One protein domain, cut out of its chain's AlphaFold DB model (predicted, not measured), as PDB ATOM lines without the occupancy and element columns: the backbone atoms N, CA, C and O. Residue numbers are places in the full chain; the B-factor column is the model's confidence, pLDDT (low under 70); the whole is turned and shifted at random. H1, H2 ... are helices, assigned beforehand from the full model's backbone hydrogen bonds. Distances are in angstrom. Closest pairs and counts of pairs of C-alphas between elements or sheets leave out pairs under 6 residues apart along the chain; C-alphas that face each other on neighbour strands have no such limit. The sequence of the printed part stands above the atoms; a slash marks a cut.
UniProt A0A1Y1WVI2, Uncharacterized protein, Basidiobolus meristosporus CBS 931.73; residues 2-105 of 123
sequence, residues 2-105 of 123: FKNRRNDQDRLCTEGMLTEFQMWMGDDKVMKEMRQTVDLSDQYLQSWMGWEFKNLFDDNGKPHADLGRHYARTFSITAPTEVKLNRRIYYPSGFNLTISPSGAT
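AT A GLANCE: This is residues 2 to 105 of the 123 residues of an uncharacterized protein of Basidiobolus meristosporus CBS 931.73 (UniProt A0A1Y1WVI2). This model has little regular structure: a loose group of helices round the longest, H2, and a long tail, residues 72 to 105, that runs away and folds back, residues 88 to 93 and 96 to 103 sticking out. The 104 printed residues have four named helices, H1 to H4, and no named strand; the class is all helix, with 38 residues in named elements. The whole is only just loose, close to extended, with a radius of gyration of the C-alphas of 18.9 A, and spans 58 by 40 by 22 A.

HOW THE PARTS SIT: Start at H2, residues 28 to 43; with residues 31 to 38 alone it touches H4, residues 65 to 71, the closest C-alphas being Arg 35 and His 70, 6.5 A apart. H1, residues 2 to 12, is close to H2 but not clearly touching: C-alphas 2 and 40, the closest, are 7.1 A apart. H3, residues 53 to 56, is apart from H2. Every O i to N i+4 pair is within hydrogen-bond range in H1 and H2, 2 of 3 in H4; H3 is too short for one.

IN THESE COORDINATES: Find C-alpha 28 at (-27.327, 26.667, -13.013); H2 runs 22.1 A from there. H1 begins at (-11.190, 33.661, 0.324) and runs 15.1 A.

THE WHOLE: The printed part has no cut. The link from H1 to H2 is long. Look for pLDDT under 70 at residues 73 to 90 and 100 to 105.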
ATOM      1  N   PHE A   2     -11.043  32.375  -0.394       87.25
ATOM      2  CA  PHE A   2     -11.190  33.661   0.324       87.25
ATOM      3  C   PHE A   2     -10.579  33.687   1.732       87.25
ATOM      4  O   PHE A   2      -9.781  34.569   2.018       87.25
ATOM      5  N   LYS A   3     -10.844  32.677   2.574       89.81
ATOM      6  CA  LYS A   3     -10.252  32.585   3.923       89.81
ATOM      7  C   LYS A   3      -8.720  32.691   3.922       89.81
ATOM      8  O   LYS A   3      -8.154  33.420   4.724       89.81
ATOM      9  N   ASN A   4      -8.052  31.995   3.002       92.88
ATOM     10  CA  ASN A   4      -6.590  32.038   2.916       92.88
ATOM     11  C   ASN A   4      -6.110  33.421   2.458       92.88
ATOM     12  O   ASN A   4      -5.128  33.922   2.988       92.88
ATOM     13  N   ARG A   5      -6.835  34.065   1.531       90.75
ATOM     14  CA  ARG A   5      -6.517  35.427   1.074       90.75
ATOM     15  C   ARG A   5      -6.730  36.469   2.160       90.75
ATOM     16  O   ARG A   5      -5.915  37.375   2.267       90.75
ATOM     17  N   ARG A   6      -7.749  36.298   3.004       90.25
ATOM     18  CA  ARG A   6      -7.938  37.140   4.183       90.25
ATOM     19  C   ARG A   6      -6.792  36.980   5.183       90.25
ATOM     20  O   ARG A   6      -6.250  37.974   5.639       90.25
ATOM     21  N   ASN A   7      -6.362  35.747   5.450       92.31
ATOM     22  CA  ASN A   7      -5.204  35.513   6.315       92.31
ATOM     23  C   ASN A   7      -3.925  36.166   5.756       92.31
ATOM     24  O   ASN A   7      -3.118  36.685   6.523       92.31
ATOM     25  N   ASP A   8      -3.730  36.144   4.432       93.25
ATOM     26  CA  ASP A   8      -2.602  36.829   3.792       93.25
ATOM     27  C   ASP A   8      -2.708  38.355   3.895       93.25
ATOM     28  O   ASP A   8      -1.704  38.997   4.189       93.25
ATOM     29  N   GLN A   9      -3.901  38.927   3.705       90.00
ATOM     30  CA  GLN A   9      -4.179  40.357   3.903       90.00
ATOM     31  C   GLN A   9      -3.826  40.798   5.328       90.00
ATOM     32  O   GLN A   9      -3.070  41.751   5.510       90.00
ATOM     33  N   ASP A  10      -4.284  40.048   6.334       90.94
ATOM     34  CA  ASP A  10      -3.988  40.333   7.740       90.94
ATOM     35  C   ASP A  10      -2.479  40.204   8.030       90.94
ATOM     36  O   ASP A  10      -1.896  41.058   8.695       90.94
ATOM     37  N   ARG A  11      -1.812  39.168   7.494       96.25
ATOM     38  CA  ARG A  11      -0.364  38.941   7.671       96.25
ATOM     39  C   ARG A  11       0.494  40.025   7.018       96.25
ATOM     40  O   ARG A  11       1.571  40.330   7.524       96.25
ATOM     41  N   LEU A  12       0.066  40.537   5.867       94.56
ATOM     42  CA  LEU A  12       0.804  41.523   5.076       94.56
ATOM     43  C   LEU A  12       0.387  42.968   5.378       94.56
ATOM     44  O   LEU A  12       1.009  43.887   4.852       94.56
ATOM     45  N   CYS A  13      -0.628  43.169   6.224       90.62
ATOM     46  CA  CYS A  13      -1.246  44.469   6.484       90.62
ATOM     47  C   CYS A  13      -1.716  45.162   5.190       90.62
ATOM     48  O   CYS A  13      -1.506  46.362   5.005       90.62
ATOM     49  N   THR A  14      -2.326  44.399   4.280       89.06
ATOM     50  CA  THR A  14      -2.858  44.890   3.001       89.06
ATOM     51  C   THR A  14      -4.339  44.563   2.852       89.06
ATOM     52  O   THR A  14      -4.868  43.706   3.549       89.06
ATOM     53  N   GLU A  15      -5.004  45.221   1.903       89.00
ATOM     54  CA  GLU A  15      -6.370  44.881   1.492       89.00
ATOM     55  C   GLU A  15      -6.378  44.061   0.196       89.00
ATOM     56  O   GLU A  15      -5.392  44.009  -0.545       89.00
ATOM     57  N   GLY A  16      -7.502  43.395  -0.071       87.62
ATOM     58  CA  GLY A  16      -7.676  42.535  -1.239       87.62
ATOM     59  C   GLY A  16      -8.591  43.113  -2.312       87.62
ATOM     60  O   GLY A  16      -9.676  43.618  -2.024       87.62
ATOM     61  N   MET A  17      -8.199  42.913  -3.569       91.38
ATOM     62  CA  MET A  17      -9.074  43.073  -4.727       91.38
ATOM     63  C   MET A  17      -9.008  41.817  -5.602       91.38
ATOM     64  O   MET A  17      -7.932  41.408  -6.033       91.38
ATOM     65  N   LEU A  18     -10.160  41.192  -5.854       91.75
ATOM     66  CA  LEU A  18     -10.308  40.114  -6.828       91.75
ATOM     67  C   LEU A  18     -10.419  40.733  -8.217       91.75
ATOM     68  O   LEU A  18     -11.478  41.216  -8.595       91.75
ATOM     69  N   THR A  19      -9.332  40.759  -8.972       92.19
ATOM     70  CA  THR A  19      -9.318  41.443 -10.271       92.19
ATOM     71  C   THR A  19     -10.129  40.721 -11.338       92.19
ATOM     72  O   THR A  19     -10.559  41.360 -12.290       92.19
ATOM     73  N   GLU A  20     -10.324  39.407 -11.197       90.00
ATOM     74  CA  GLU A  20     -10.980  38.586 -12.208       90.00
ATOM     75  C   GLU A  20     -11.714  37.400 -11.579       90.00
ATOM     76  O   GLU A  20     -11.199  36.709 -10.694       90.00
ATOM     77  N   PHE A  21     -12.914  37.141 -12.085       91.06
ATOM     78  CA  PHE A  21     -13.618  35.869 -11.989       91.06
ATOM     79  C   PHE A  21     -14.665  35.805 -13.097       91.06
ATOM     80  O   PHE A  21     -14.991  36.814 -13.727       91.06
ATOM     81  N   GLN A  22     -15.182  34.604 -13.325       88.75
ATOM     82  CA  GLN A  22     -16.184  34.347 -14.344       88.75
ATOM     83  C   GLN A  22     -17.434  35.214 -14.148       88.75
ATOM     84  O   GLN A  22     -18.069  35.156 -13.098       88.75
ATOM     85  N   MET A  23     -17.784  35.987 -15.178       88.31
ATOM     86  CA  MET A  23     -19.049  36.710 -15.320       88.31
ATOM     87  C   MET A  23     -19.582  36.570 -16.753       88.31
ATOM     88  O   MET A  23     -19.578  37.508 -17.547       88.31
ATOM     89  N   TRP A  24     -20.031  35.364 -17.101       88.56
ATOM     90  CA  TRP A  24     -20.772  35.072 -18.332       88.56
ATOM     91  C   TRP A  24     -21.850  34.027 -18.069       88.56
ATOM     92  O   TRP A  24     -21.788  33.300 -17.077       88.56
ATOM     93  N   MET A  25     -22.850  33.970 -18.950       88.31
ATOM     94  CA  MET A  25     -23.948  33.013 -18.833       88.31
ATOM     95  C   MET A  25     -23.416  31.579 -18.856       88.31
ATOM     96  O   MET A  25     -22.521  31.241 -19.629       88.31
ATOM     97  N   GLY A  26     -24.002  30.721 -18.032       88.69
ATOM     98  CA  GLY A  26     -23.727  29.292 -18.025       88.69
ATOM     99  C   GLY A  26     -24.932  28.518 -17.515       88.69
ATOM    100  O   GLY A  26     -26.035  29.057 -17.428       88.69
ATOM    101  N   ASP A  27     -24.711  27.253 -17.180       93.56
ATOM    102  CA  ASP A  27     -25.720  26.442 -16.508       93.56
ATOM    103  C   ASP A  27     -25.967  26.908 -15.057       93.56
ATOM    104  O   ASP A  27     -25.271  27.774 -14.516       93.56
ATOM    105  N   ASP A  28     -26.955  26.310 -14.389       91.81
ATOM    106  CA  ASP A  28     -27.327  26.667 -13.013       91.81
ATOM    107  C   ASP A  28     -26.160  26.568 -12.024       91.81
ATOM    108  O   ASP A  28     -26.082  27.338 -11.058       91.81
ATOM    109  N   LYS A  29     -25.239  25.623 -12.250       93.62
ATOM    110  CA  LYS A  29     -24.055  25.455 -11.410       93.62
ATOM    111  C   LYS A  29     -23.144  26.669 -11.552       93.62
ATOM    112  O   LYS A  29     -22.778  27.258 -10.534       93.62
ATOM    113  N   VAL A  30     -22.847  27.080 -12.782       90.94
ATOM    114  CA  VAL A  30     -22.059  28.281 -13.079       90.94
ATOM    115  C   VAL A  30     -22.704  29.523 -12.460       90.94
ATOM    116  O   VAL A  30     -22.034  30.290 -11.764       90.94
ATOM    117  N   MET A  31     -24.018  29.696 -12.622       89.19
ATOM    118  CA  MET A  31     -24.734  30.842 -12.048       89.19
ATOM    119  C   MET A  31     -24.661  30.860 -10.510       89.19
ATOM    120  O   MET A  31     -24.506  31.917  -9.888       89.19
ATOM    121  N   LYS A  32     -24.727  29.688  -9.869       90.50
ATOM    122  CA  LYS A  32     -24.612  29.547  -8.411       90.50
ATOM    123  C   LYS A  32     -23.192  29.806  -7.904       90.50
ATOM    124  O   LYS A  32     -23.034  30.447  -6.868       90.50
ATOM    125  N   GLU A  33     -22.170  29.348  -8.615       91.56
ATOM    126  CA  GLU A  33     -20.767  29.588  -8.257       91.56
ATOM    127  C   GLU A  33     -20.393  31.075  -8.399       91.56
ATOM    128  O   GLU A  33     -19.718  31.633  -7.526       91.56
ATOM    129  N   MET A  34     -20.915  31.760  -9.424       91.31
ATOM    130  CA  MET A  34     -20.807  33.221  -9.538       91.31
ATOM    131  C   MET A  34     -21.481  33.927  -8.362       91.31
ATOM    132  O   MET A  34     -20.881  34.812  -7.748       91.31
ATOM    133  N   ARG A  35     -22.697  33.500  -7.986       89.19
ATOM    134  CA  ARG A  35     -23.390  34.016  -6.794       89.19
ATOM    135  C   ARG A  35     -22.534  33.873  -5.544       89.19
ATOM    136  O   ARG A  35     -22.344  34.844  -4.823       89.19
ATOM    137  N   GLN A  36     -21.999  32.677  -5.329       90.81
ATOM    138  CA  GLN A  36     -21.174  32.365  -4.174       90.81
ATOM    139  C   GLN A  36     -19.906  33.223  -4.136       90.81
ATOM    140  O   GLN A  36     -19.496  33.649  -3.062       90.81
ATOM    141  N   THR A  37     -19.290  33.506  -5.284       91.81
ATOM    142  CA  THR A  37     -18.090  34.353  -5.353       91.81
ATOM    143  C   THR A  37     -18.389  35.788  -4.927       91.81
ATOM    144  O   THR A  37     -17.641  36.355  -4.129       91.81
ATOM    145  N   VAL A  38     -19.502  36.356  -5.396       89.06
ATOM    146  CA  VAL A  38     -19.950  37.697  -4.987       89.06
ATOM    147  C   VAL A  38     -20.349  37.709  -3.504       89.06
ATOM    148  O   VAL A  38     -19.888  38.572  -2.768       89.06
ATOM    149  N   ASP A  39     -21.105  36.711  -3.030       88.62
ATOM    150  CA  ASP A  39     -21.513  36.603  -1.619       88.62
ATOM    151  C   ASP A  39     -20.305  36.464  -0.669       88.62
ATOM    152  O   ASP A  39     -20.274  37.066   0.404       88.62
ATOM    153  N   LEU A  40     -19.283  35.693  -1.054       89.12
ATOM    154  CA  LEU A  40     -18.044  35.575  -0.280       89.12
ATOM    155  C   LEU A  40     -17.213  36.862  -0.337       89.12
ATOM    156  O   LEU A  40     -16.593  37.225   0.660       89.12
ATOM    157  N   SER A  41     -17.202  37.564  -1.470       88.69
ATOM    158  CA  SER A  41     -16.540  38.869  -1.573       88.69
ATOM    159  C   SER A  41     -17.169  39.874  -0.605       88.69
ATOM    160  O   SER A  41     -16.440  40.520   0.146       88.69
ATOM    161  N   ASP A  42     -18.505  39.904  -0.527       85.62
ATOM    162  CA  ASP A  42     -19.250  40.700   0.454       85.62
ATOM    163  C   ASP A  42     -18.897  40.282   1.896       85.62
ATOM    164  O   ASP A  42     -18.565  41.128   2.727       85.62
ATOM    165  N   GLN A  43     -18.912  38.975   2.198       85.56
ATOM    166  CA  GLN A  43     -18.620  38.440   3.538       85.56
ATOM    167  C   GLN A  43     -17.224  38.828   4.043       85.56
ATOM    168  O   GLN A  43     -17.047  39.096   5.232       85.56
ATOM    169  N   TYR A  44     -16.229  38.812   3.157       86.00
ATOM    170  CA  TYR A  44     -14.835  39.096   3.493       86.00
ATOM    171  C   TYR A  44     -14.430  40.551   3.218       86.00
ATOM    172  O   TYR A  44     -13.245  40.860   3.324       86.00
ATOM    173  N   LEU A  45     -15.389  41.429   2.885       82.75
ATOM    174  CA  LEU A  45     -15.162  42.839   2.534       82.75
ATOM    175  C   LEU A  45     -14.097  43.024   1.437       82.75
ATOM    176  O   LEU A  45     -13.352  44.001   1.428       82.75
ATOM    177  N   GLN A  46     -14.020  42.076   0.502       86.56
ATOM    178  CA  GLN A  46     -13.043  42.083  -0.579       86.56
ATOM    179  C   GLN A  46     -13.665  42.687  -1.838       86.56
ATOM    180  O   GLN A  46     -14.688  42.211  -2.326       86.56
ATOM    181  N   SER A  47     -13.022  43.712  -2.401       89.56
ATOM    182  CA  SER A  47     -13.466  44.303  -3.672       89.56
ATOM    183  C   SER A  47     -13.257  43.335  -4.837       89.56
ATOM    184  O   SER A  47     -12.426  42.426  -4.752       89.56
ATOM    185  N   TRP A  48     -13.970  43.536  -5.948       91.62
ATOM    186  CA  TRP A  48     -13.839  42.680  -7.124       91.62
ATOM    187  C   TRP A  48     -14.063  43.407  -8.456       91.62
ATOM    188  O   TRP A  48     -14.689  44.463  -8.508       91.62
ATOM    189  N   MET A  49     -13.555  42.812  -9.534       90.12
ATOM    190  CA  MET A  49     -13.843  43.140 -10.927       90.12
ATOM    191  C   MET A  49     -14.143  41.831 -11.677       90.12
ATOM    192  O   MET A  49     -13.440  40.835 -11.524       90.12
ATOM    193  N   GLY A  50     -15.258  41.800 -12.407       88.12
ATOM    194  CA  GLY A  50     -15.728  40.606 -13.114       88.12
ATOM    195  C   GLY A  50     -15.274  40.590 -14.569       88.12
ATOM    196  O   GLY A  50     -15.321  41.625 -15.237       88.12
ATOM    197  N   TRP A  51     -14.886  39.417 -15.073       89.81
ATOM    198  CA  TRP A  51     -14.499  39.230 -16.469       89.81
ATOM    199  C   TRP A  51     -15.652  38.612 -17.278       89.81
ATOM    200  O   TRP A  51     -16.064  37.484 -17.015       89.81
ATOM    201  N   GLU A  52     -16.217  39.281 -18.278       83.75
ATOM    202  CA  GLU A  52     -16.003  40.667 -18.714       83.75
ATOM    203  C   GLU A  52     -17.353  41.331 -19.002       83.75
ATOM    204  O   GLU A  52     -18.327  40.669 -19.359       83.75
ATOM    205  N   PHE A  53     -17.404  42.658 -18.866       86.06
ATOM    206  CA  PHE A  53     -18.648  43.435 -18.899       86.06
ATOM    207  C   PHE A  53     -19.497  43.217 -20.160       86.06
ATOM    208  O   PHE A  53     -20.722  43.261 -20.080       86.06
ATOM    209  N   LYS A  54     -18.879  42.939 -21.317       88.06
ATOM    210  CA  LYS A  54     -19.622  42.715 -22.567       88.06
ATOM    211  C   LYS A  54     -20.582  41.525 -22.488       88.06
ATOM    212  O   LYS A  54     -21.624  41.570 -23.124       88.06
ATOM    213  N   ASN A  55     -20.287  40.524 -21.656       89.88
ATOM    214  CA  ASN A  55     -21.137  39.344 -21.490       89.88
ATOM    215  C   ASN A  55     -22.466  39.662 -20.796       89.88
ATOM    216  O   ASN A  55     -23.349  38.811 -20.756       89.88
ATOM    217  N   LEU A  56     -22.616  40.861 -20.218       89.44
ATOM    218  CA  LEU A  56     -23.889  41.314 -19.673       89.44
ATOM    219  C   LEU A  56     -24.946  41.477 -20.769       89.44
ATOM    220  O   LEU A  56     -26.128  41.371 -20.457       89.44
ATOM    221  N   PHE A  57     -24.547  41.720 -22.015       91.81
ATOM    222  CA  PHE A  57     -25.451  41.962 -23.132       91.81
ATOM    223  C   PHE A  57     -25.360  40.828 -24.153       91.81
ATOM    224  O   PHE A  57     -24.277  40.306 -24.407       91.81
ATOM    225  N   ASP A  58     -26.500  40.460 -24.735       89.44
ATOM    226  CA  ASP A  58     -26.537  39.570 -25.892       89.44
ATOM    227  C   ASP A  58     -26.115  40.302 -27.180       89.44
ATOM    228  O   ASP A  58     -25.896  41.517 -27.188       89.44
ATOM    229  N   ASP A  59     -26.042  39.569 -28.292       91.25
ATOM    230  CA  ASP A  59     -25.650  40.114 -29.601       91.25
ATOM    231  C   ASP A  59     -26.580  41.240 -30.104       91.25
ATOM    232  O   ASP A  59     -26.199  42.016 -30.980       91.25
ATOM    233  N   ASN A  60     -27.789  41.363 -29.541       93.25
ATOM    234  CA  ASN A  60     -28.752  42.420 -29.858       93.25
ATOM    235  C   ASN A  60     -28.689  43.595 -28.864       93.25
ATOM    236  O   ASN A  60     -29.522  44.502 -28.927       93.25
ATOM    237  N   GLY A  61     -27.739  43.584 -27.928       89.06
ATOM    238  CA  GLY A  61     -27.587  44.610 -26.900       89.06
ATOM    239  C   GLY A  61     -28.607  44.512 -25.762       89.06
ATOM    240  O   GLY A  61     -28.739  45.456 -24.980       89.06
ATOM    241  N   LYS A  62     -29.349  43.406 -25.639       91.19
ATOM    242  CA  LYS A  62     -30.288  43.198 -24.532       91.19
ATOM    243  C   LYS A  62     -29.547  42.613 -23.324       91.19
ATOM    244  O   LYS A  62     -28.810  41.642 -23.474       91.19
ATOM    245  N   PRO A  63     -29.754  43.146 -22.106       89.12
ATOM    246  CA  PRO A  63     -29.067  42.637 -20.928       89.12
ATOM    247  C   PRO A  63     -29.599  41.264 -20.484       89.12
ATOM    248  O   PRO A  63     -30.811  41.041 -20.394       89.12
ATOM    249  N   HIS A  64     -28.689  40.370 -20.102       89.12
ATOM    250  CA  HIS A  64     -28.988  39.139 -19.383       89.12
ATOM    251  C   HIS A  64     -29.370  39.467 -17.937       89.12
ATOM    252  O   HIS A  64     -28.527  39.848 -17.123       89.12
ATOM    253  N   ALA A  65     -30.651  39.301 -17.597       86.62
ATOM    254  CA  ALA A  65     -31.176  39.661 -16.279       86.62
ATOM    255  C   ALA A  65     -30.450  38.945 -15.126       86.62
ATOM    256  O   ALA A  65     -30.210  39.556 -14.085       86.62
ATOM    257  N   ASP A  66     -30.066  37.680 -15.306       84.25
ATOM    258  CA  ASP A  66     -29.407  36.909 -14.249       84.25
ATOM    259  C   ASP A  66     -27.969  37.373 -13.995       84.25
ATOM    260  O   ASP A  66     -27.592  37.554 -12.837       84.25
ATOM    261  N   LEU A  67     -27.200  37.687 -15.045       85.75
ATOM    262  CA  LEU A  67     -25.901  38.356 -14.891       85.75
ATOM    263  C   LEU A  67     -26.057  39.748 -14.285       85.75
ATOM    264  O   LEU A  67     -25.298  40.113 -13.388       85.75
ATOM    265  N   GLY A  68     -27.087  40.491 -14.695       84.31
ATOM    266  CA  GLY A  68     -27.424  41.787 -14.112       84.31
ATOM    267  C   GLY A  68     -27.591  41.720 -12.593       84.31
ATOM    268  O   GLY A  68     -27.105  42.600 -11.889       84.31
ATOM    269  N   ARG A  69     -28.178  40.643 -12.051       82.75
ATOM    270  CA  ARG A  69     -28.294  40.443 -10.593       82.75
ATOM    271  C   ARG A  69     -26.955  40.210  -9.896       82.75
ATOM    272  O   ARG A  69     -26.879  40.460  -8.699       82.75
ATOM    273  N   HIS A  70     -25.941  39.693 -10.585       82.00
ATOM    274  CA  HIS A  70     -24.595  39.529 -10.029       82.00
ATOM    275  C   HIS A  70     -23.802  40.838 -10.104       82.00
ATOM    276  O   HIS A  70     -23.152  41.202  -9.131       82.00
ATOM    277  N   TYR A  71     -23.932  41.583 -11.207       78.56
ATOM    278  CA  TYR A  71     -23.316  42.903 -11.379       78.56
ATOM    279  C   TYR A  71     -23.915  43.983 -10.468       78.56
ATOM    280  O   TYR A  71     -23.184  44.809  -9.936       78.56
ATOM    281  N   ALA A  72     -25.233  43.971 -10.248       71.38
ATOM    282  CA  ALA A  72     -25.940  44.970  -9.440       71.38
ATOM    283  C   ALA A  72     -25.688  44.847  -7.926       71.38
ATOM    284  O   ALA A  72     -26.271  45.590  -7.142       71.38
ATOM    285  N   ARG A  73     -24.832  43.911  -7.494       65.44
ATOM    286  CA  ARG A  73     -24.458  43.694  -6.090       65.44
ATOM    287  C   ARG A  73     -23.345  44.644  -5.643       65.44
ATOM    288  O   ARG A  73     -22.464  44.265  -4.880       65.44
ATOM    289  N   THR A  74     -23.420  45.908  -6.051       53.22
ATOM    290  CA  THR A  74     -22.949  46.990  -5.188       53.22
ATOM    291  C   THR A  74     -23.753  46.869  -3.903       53.22
ATOM    292  O   THR A  74     -24.974  46.974  -3.958       53.22
ATOM    293  N   PHE A  75     -23.084  46.535  -2.794       47.19
ATOM    294  CA  PHE A  75     -23.630  46.420  -1.438       47.19
ATOM    295  C   PHE A  75     -25.035  47.035  -1.308       47.19
ATOM    296  O   PHE A  75     -25.185  48.257  -1.408       47.19
ATOM    297  N   SER A  76     -26.058  46.214  -1.040       42.84
ATOM    298  CA  SER A  76     -27.276  46.712  -0.393       42.84
ATOM    299  C   SER A  76     -26.853  47.263   0.966       42.84
ATOM    300  O   SER A  76     -26.812  46.554   1.970       42.84
ATOM    301  N   ILE A  77     -26.435  48.526   0.958       48.31
ATOM    302  CA  ILE A  77     -25.944  49.271   2.103       48.31
ATOM    303  C   ILE A  77     -27.150  49.467   3.028       48.31
ATOM    304  O   ILE A  77     -28.057  50.254   2.773       48.31
ATOM    305  N   THR A  78     -27.208  48.671   4.090       45.84
ATOM    306  CA  THR A  78     -28.094  48.927   5.238       45.84
ATOM    307  C   THR A  78     -27.378  49.753   6.308       45.84
ATOM    308  O   THR A  78     -28.024  50.392   7.137       45.84
ATOM    309  N   ALA A  79     -26.042  49.785   6.270       50.41
ATOM    310  CA  ALA A  79     -25.214  50.642   7.107       50.41
ATOM    311  C   ALA A  79     -25.027  52.023   6.449       50.41
ATOM    312  O   ALA A  79     -24.745  52.086   5.255       50.41
ATOM    313  N   PRO A  80     -25.159  53.137   7.188       56.81
ATOM    314  CA  PRO A  80     -24.966  54.474   6.631       56.81
ATOM    315  C   PRO A  80     -23.524  54.678   6.138       56.81
ATOM    316  O   PRO A  80     -22.581  54.169   6.738       56.81
ATOM    317  N   THR A  81     -23.347  55.476   5.081       61.19
ATOM    318  CA  THR A  81     -22.027  55.956   4.645       61.19
ATOM    319  C   THR A  81     -21.347  56.746   5.771       61.19
ATOM    320  O   THR A  81     -21.921  57.710   6.278       61.19
ATOM    321  N   GLU A  82     -20.116  56.378   6.139       63.38
ATOM    322  CA  GLU A  82     -19.294  57.125   7.099       63.38
ATOM    323  C   GLU A  82     -18.241  57.970   6.368       63.38
ATOM    324  O   GLU A  82     -17.465  57.463   5.560       63.38
ATOM    325  N   VAL A  83     -18.197  59.272   6.667       62.72
ATOM    326  CA  VAL A  83     -17.193  60.208   6.138       62.72
ATOM    327  C   VAL A  83     -16.456  60.847   7.311       62.72
ATOM    328  O   VAL A  83     -17.056  61.555   8.121       62.72
ATOM    329  N   LYS A  84     -15.141  60.623   7.403       61.47
ATOM    330  CA  LYS A  84     -14.292  61.207   8.451       61.47
ATOM    331  C   LYS A  84     -13.627  62.489   7.957       61.47
ATOM    332  O   LYS A  84     -12.859  62.464   7.002       61.47
ATOM    333  N   LEU A  85     -13.865  63.598   8.655       66.19
ATOM    334  CA  LEU A  85     -13.284  64.907   8.340       66.19
ATOM    335  C   LEU A  85     -12.350  65.365   9.465       66.19
ATOM    336  O   LEU A  85     -12.727  65.384  10.637       66.19
ATOM    337  N   ASN A  86     -11.116  65.744   9.123       62.53
ATOM    338  CA  ASN A  86     -10.133  66.219  10.098       62.53
ATOM    339  C   ASN A  86     -10.203  67.750  10.246       62.53
ATOM    340  O   ASN A  86      -9.585  68.496   9.484       62.53
ATOM    341  N   ARG A  87     -10.933  68.210  11.271       64.62
ATOM    342  CA  ARG A  87     -11.112  69.637  11.592       64.62
ATOM    343  C   ARG A  87      -9.803  70.354  11.924       64.62
ATOM    344  O   ARG A  87      -9.651  71.520  11.588       64.62
ATOM    345  N   ARG A  88      -8.865  69.680  12.595       61.00
ATOM    346  CA  ARG A  88      -7.666  70.334  13.141       61.00
ATOM    347  C   ARG A  88      -6.683  70.759  12.051       61.00
ATOM    348  O   ARG A  88      -6.004  71.760  12.232       61.00
ATOM    349  N   ILE A  89      -6.598  69.993  10.964       66.88
ATOM    350  CA  ILE A  89      -5.607  70.221   9.904       66.88
ATOM    351  C   ILE A  89      -6.230  70.917   8.692       66.88
ATOM    352  O   ILE A  89      -5.660  71.883   8.198       66.88
ATOM    353  N   TYR A  90      -7.394  70.459   8.222       65.88
ATOM    354  CA  TYR A  90      -7.917  70.875   6.911       65.88
ATOM    355  C   TYR A  90      -9.125  71.808   6.982       65.88
ATOM    356  O   TYR A  90      -9.351  72.580   6.056       65.88
ATOM    357  N   TYR A  91      -9.883  71.773   8.080       75.81
ATOM    358  CA  TYR A  91     -11.112  72.558   8.233       75.81
ATOM    359  C   TYR A  91     -11.151  73.324   9.566       75.81
ATOM    360  O   TYR A  91     -12.115  73.172  10.325       75.81
ATOM    361  N   PRO A  92     -10.124  74.138   9.896       73.19
ATOM    362  CA  PRO A  92     -10.062  74.837  11.183       73.19
ATOM    363  C   PRO A  92     -11.248  75.794  11.380       73.19
ATOM    364  O   PRO A  92     -11.768  75.911  12.492       73.19
ATOM    365  N   SER A  93     -11.734  76.390  10.286       78.25
ATOM    366  CA  SER A  93     -12.909  77.272  10.245       78.25
ATOM    367  C   SER A  93     -14.239  76.536  10.010       78.25
ATOM    368  O   SER A  93     -15.277  77.182   9.912       78.25
ATOM    369  N   GLY A  94     -14.232  75.201   9.926       73.94
ATOM    370  CA  GLY A  94     -15.400  74.386   9.572       73.94
ATOM    371  C   GLY A  94     -15.508  74.069   8.074       73.94
ATOM    372  O   GLY A  94     -14.597  74.353   7.298       73.94
ATOM    373  N   PHE A  95     -16.612  73.431   7.680       72.31
ATOM    374  CA  PHE A  95     -16.922  73.043   6.300       72.31
ATOM    375  C   PHE A  95     -18.437  73.110   6.055       72.31
ATOM    376  O   PHE A  95     -19.225  72.932   6.984       72.31
ATOM    377  N   ASN A  96     -18.834  73.322   4.800       76.06
ATOM    378  CA  ASN A  96     -20.224  73.203   4.356       76.06
ATOM    379  C   ASN A  96     -20.452  71.802   3.772       76.06
ATOM    380  O   ASN A  96     -19.616  71.314   3.013       76.06
ATOM    381  N   LEU A  97     -21.577  71.166   4.102       72.31
ATOM    382  CA  LEU A  97     -21.947  69.840   3.601       72.31
ATOM    383  C   LEU A  97     -23.269  69.921   2.836       72.31
ATOM    384  O   LEU A  97     -24.253  70.438   3.357       72.31
ATOM    385  N   THR A  98     -23.296  69.384   1.616       73.00
ATOM    386  CA  THR A  98     -24.519  69.195   0.819       73.00
ATOM    387  C   THR A  98     -24.698  67.704   0.562       73.00
ATOM    388  O   THR A  98     -23.739  67.040   0.175       73.00
ATOM    389  N   ILE A  99     -25.900  67.170   0.792       70.88
ATOM    390  CA  ILE A  99     -26.204  65.742   0.626       70.88
ATOM    391  C   ILE A  99     -27.302  65.582  -0.428       70.88
ATOM    392  O   ILE A  99     -28.310  66.284  -0.379       70.88
ATOM    393  N   SER A 100     -27.107  64.660  -1.371       65.81
ATOM    394  CA  SER A 100     -28.070  64.309  -2.420       65.81
ATOM    395  C   SER A 100     -28.006  62.796  -2.691       65.81
ATOM    396  O   SER A 100     -26.894  62.261  -2.701       65.81
ATOM    397  N   PRO A 101     -29.142  62.098  -2.909       64.88
ATOM    398  CA  PRO A 101     -30.515  62.617  -2.971       64.88
ATOM    399  C   PRO A 101     -31.104  62.984  -1.595       64.88
ATOM    400  O   PRO A 101     -30.575  62.613  -0.546       64.88
ATOM    401  N   SER A 102     -32.209  63.736  -1.597       62.97
ATOM    402  CA  SER A 102     -32.942  64.125  -0.382       62.97
ATOM    403  C   SER A 102     -33.395  62.895   0.419       62.97
ATOM    404  O   SER A 102     -34.011  61.999  -0.154       62.97
ATOM    405  N   GLY A 103     -33.139  62.870   1.734       58.28
ATOM    406  CA  GLY A 103     -33.595  61.796   2.639       58.28
ATOM    407  C   GLY A 103     -32.493  61.065   3.420       58.28
ATOM    408  O   GLY A 103     -32.796  60.206   4.245       58.28
ATOM    409  N   ALA A 104     -31.219  61.398   3.211       61.16
ATOM    410  CA  ALA A 104     -30.125  60.826   3.995       61.16
ATOM    411  C   ALA A 104     -30.126  61.333   5.455       61.16
ATOM    412  O   ALA A 104     -30.360  62.512   5.717       61.16
ATOM    413  N   THR A 105     -29.826  60.449   6.414       60.47
ATOM    414  CA  THR A 105     -29.748  60.791   7.847       60.47
ATOM    415  C   THR A 105     -28.302  61.044   8.268       60.47
ATOM    416  O   THR A 105     -27.449  60.174   8.110       60.47
TER     417      THR A 105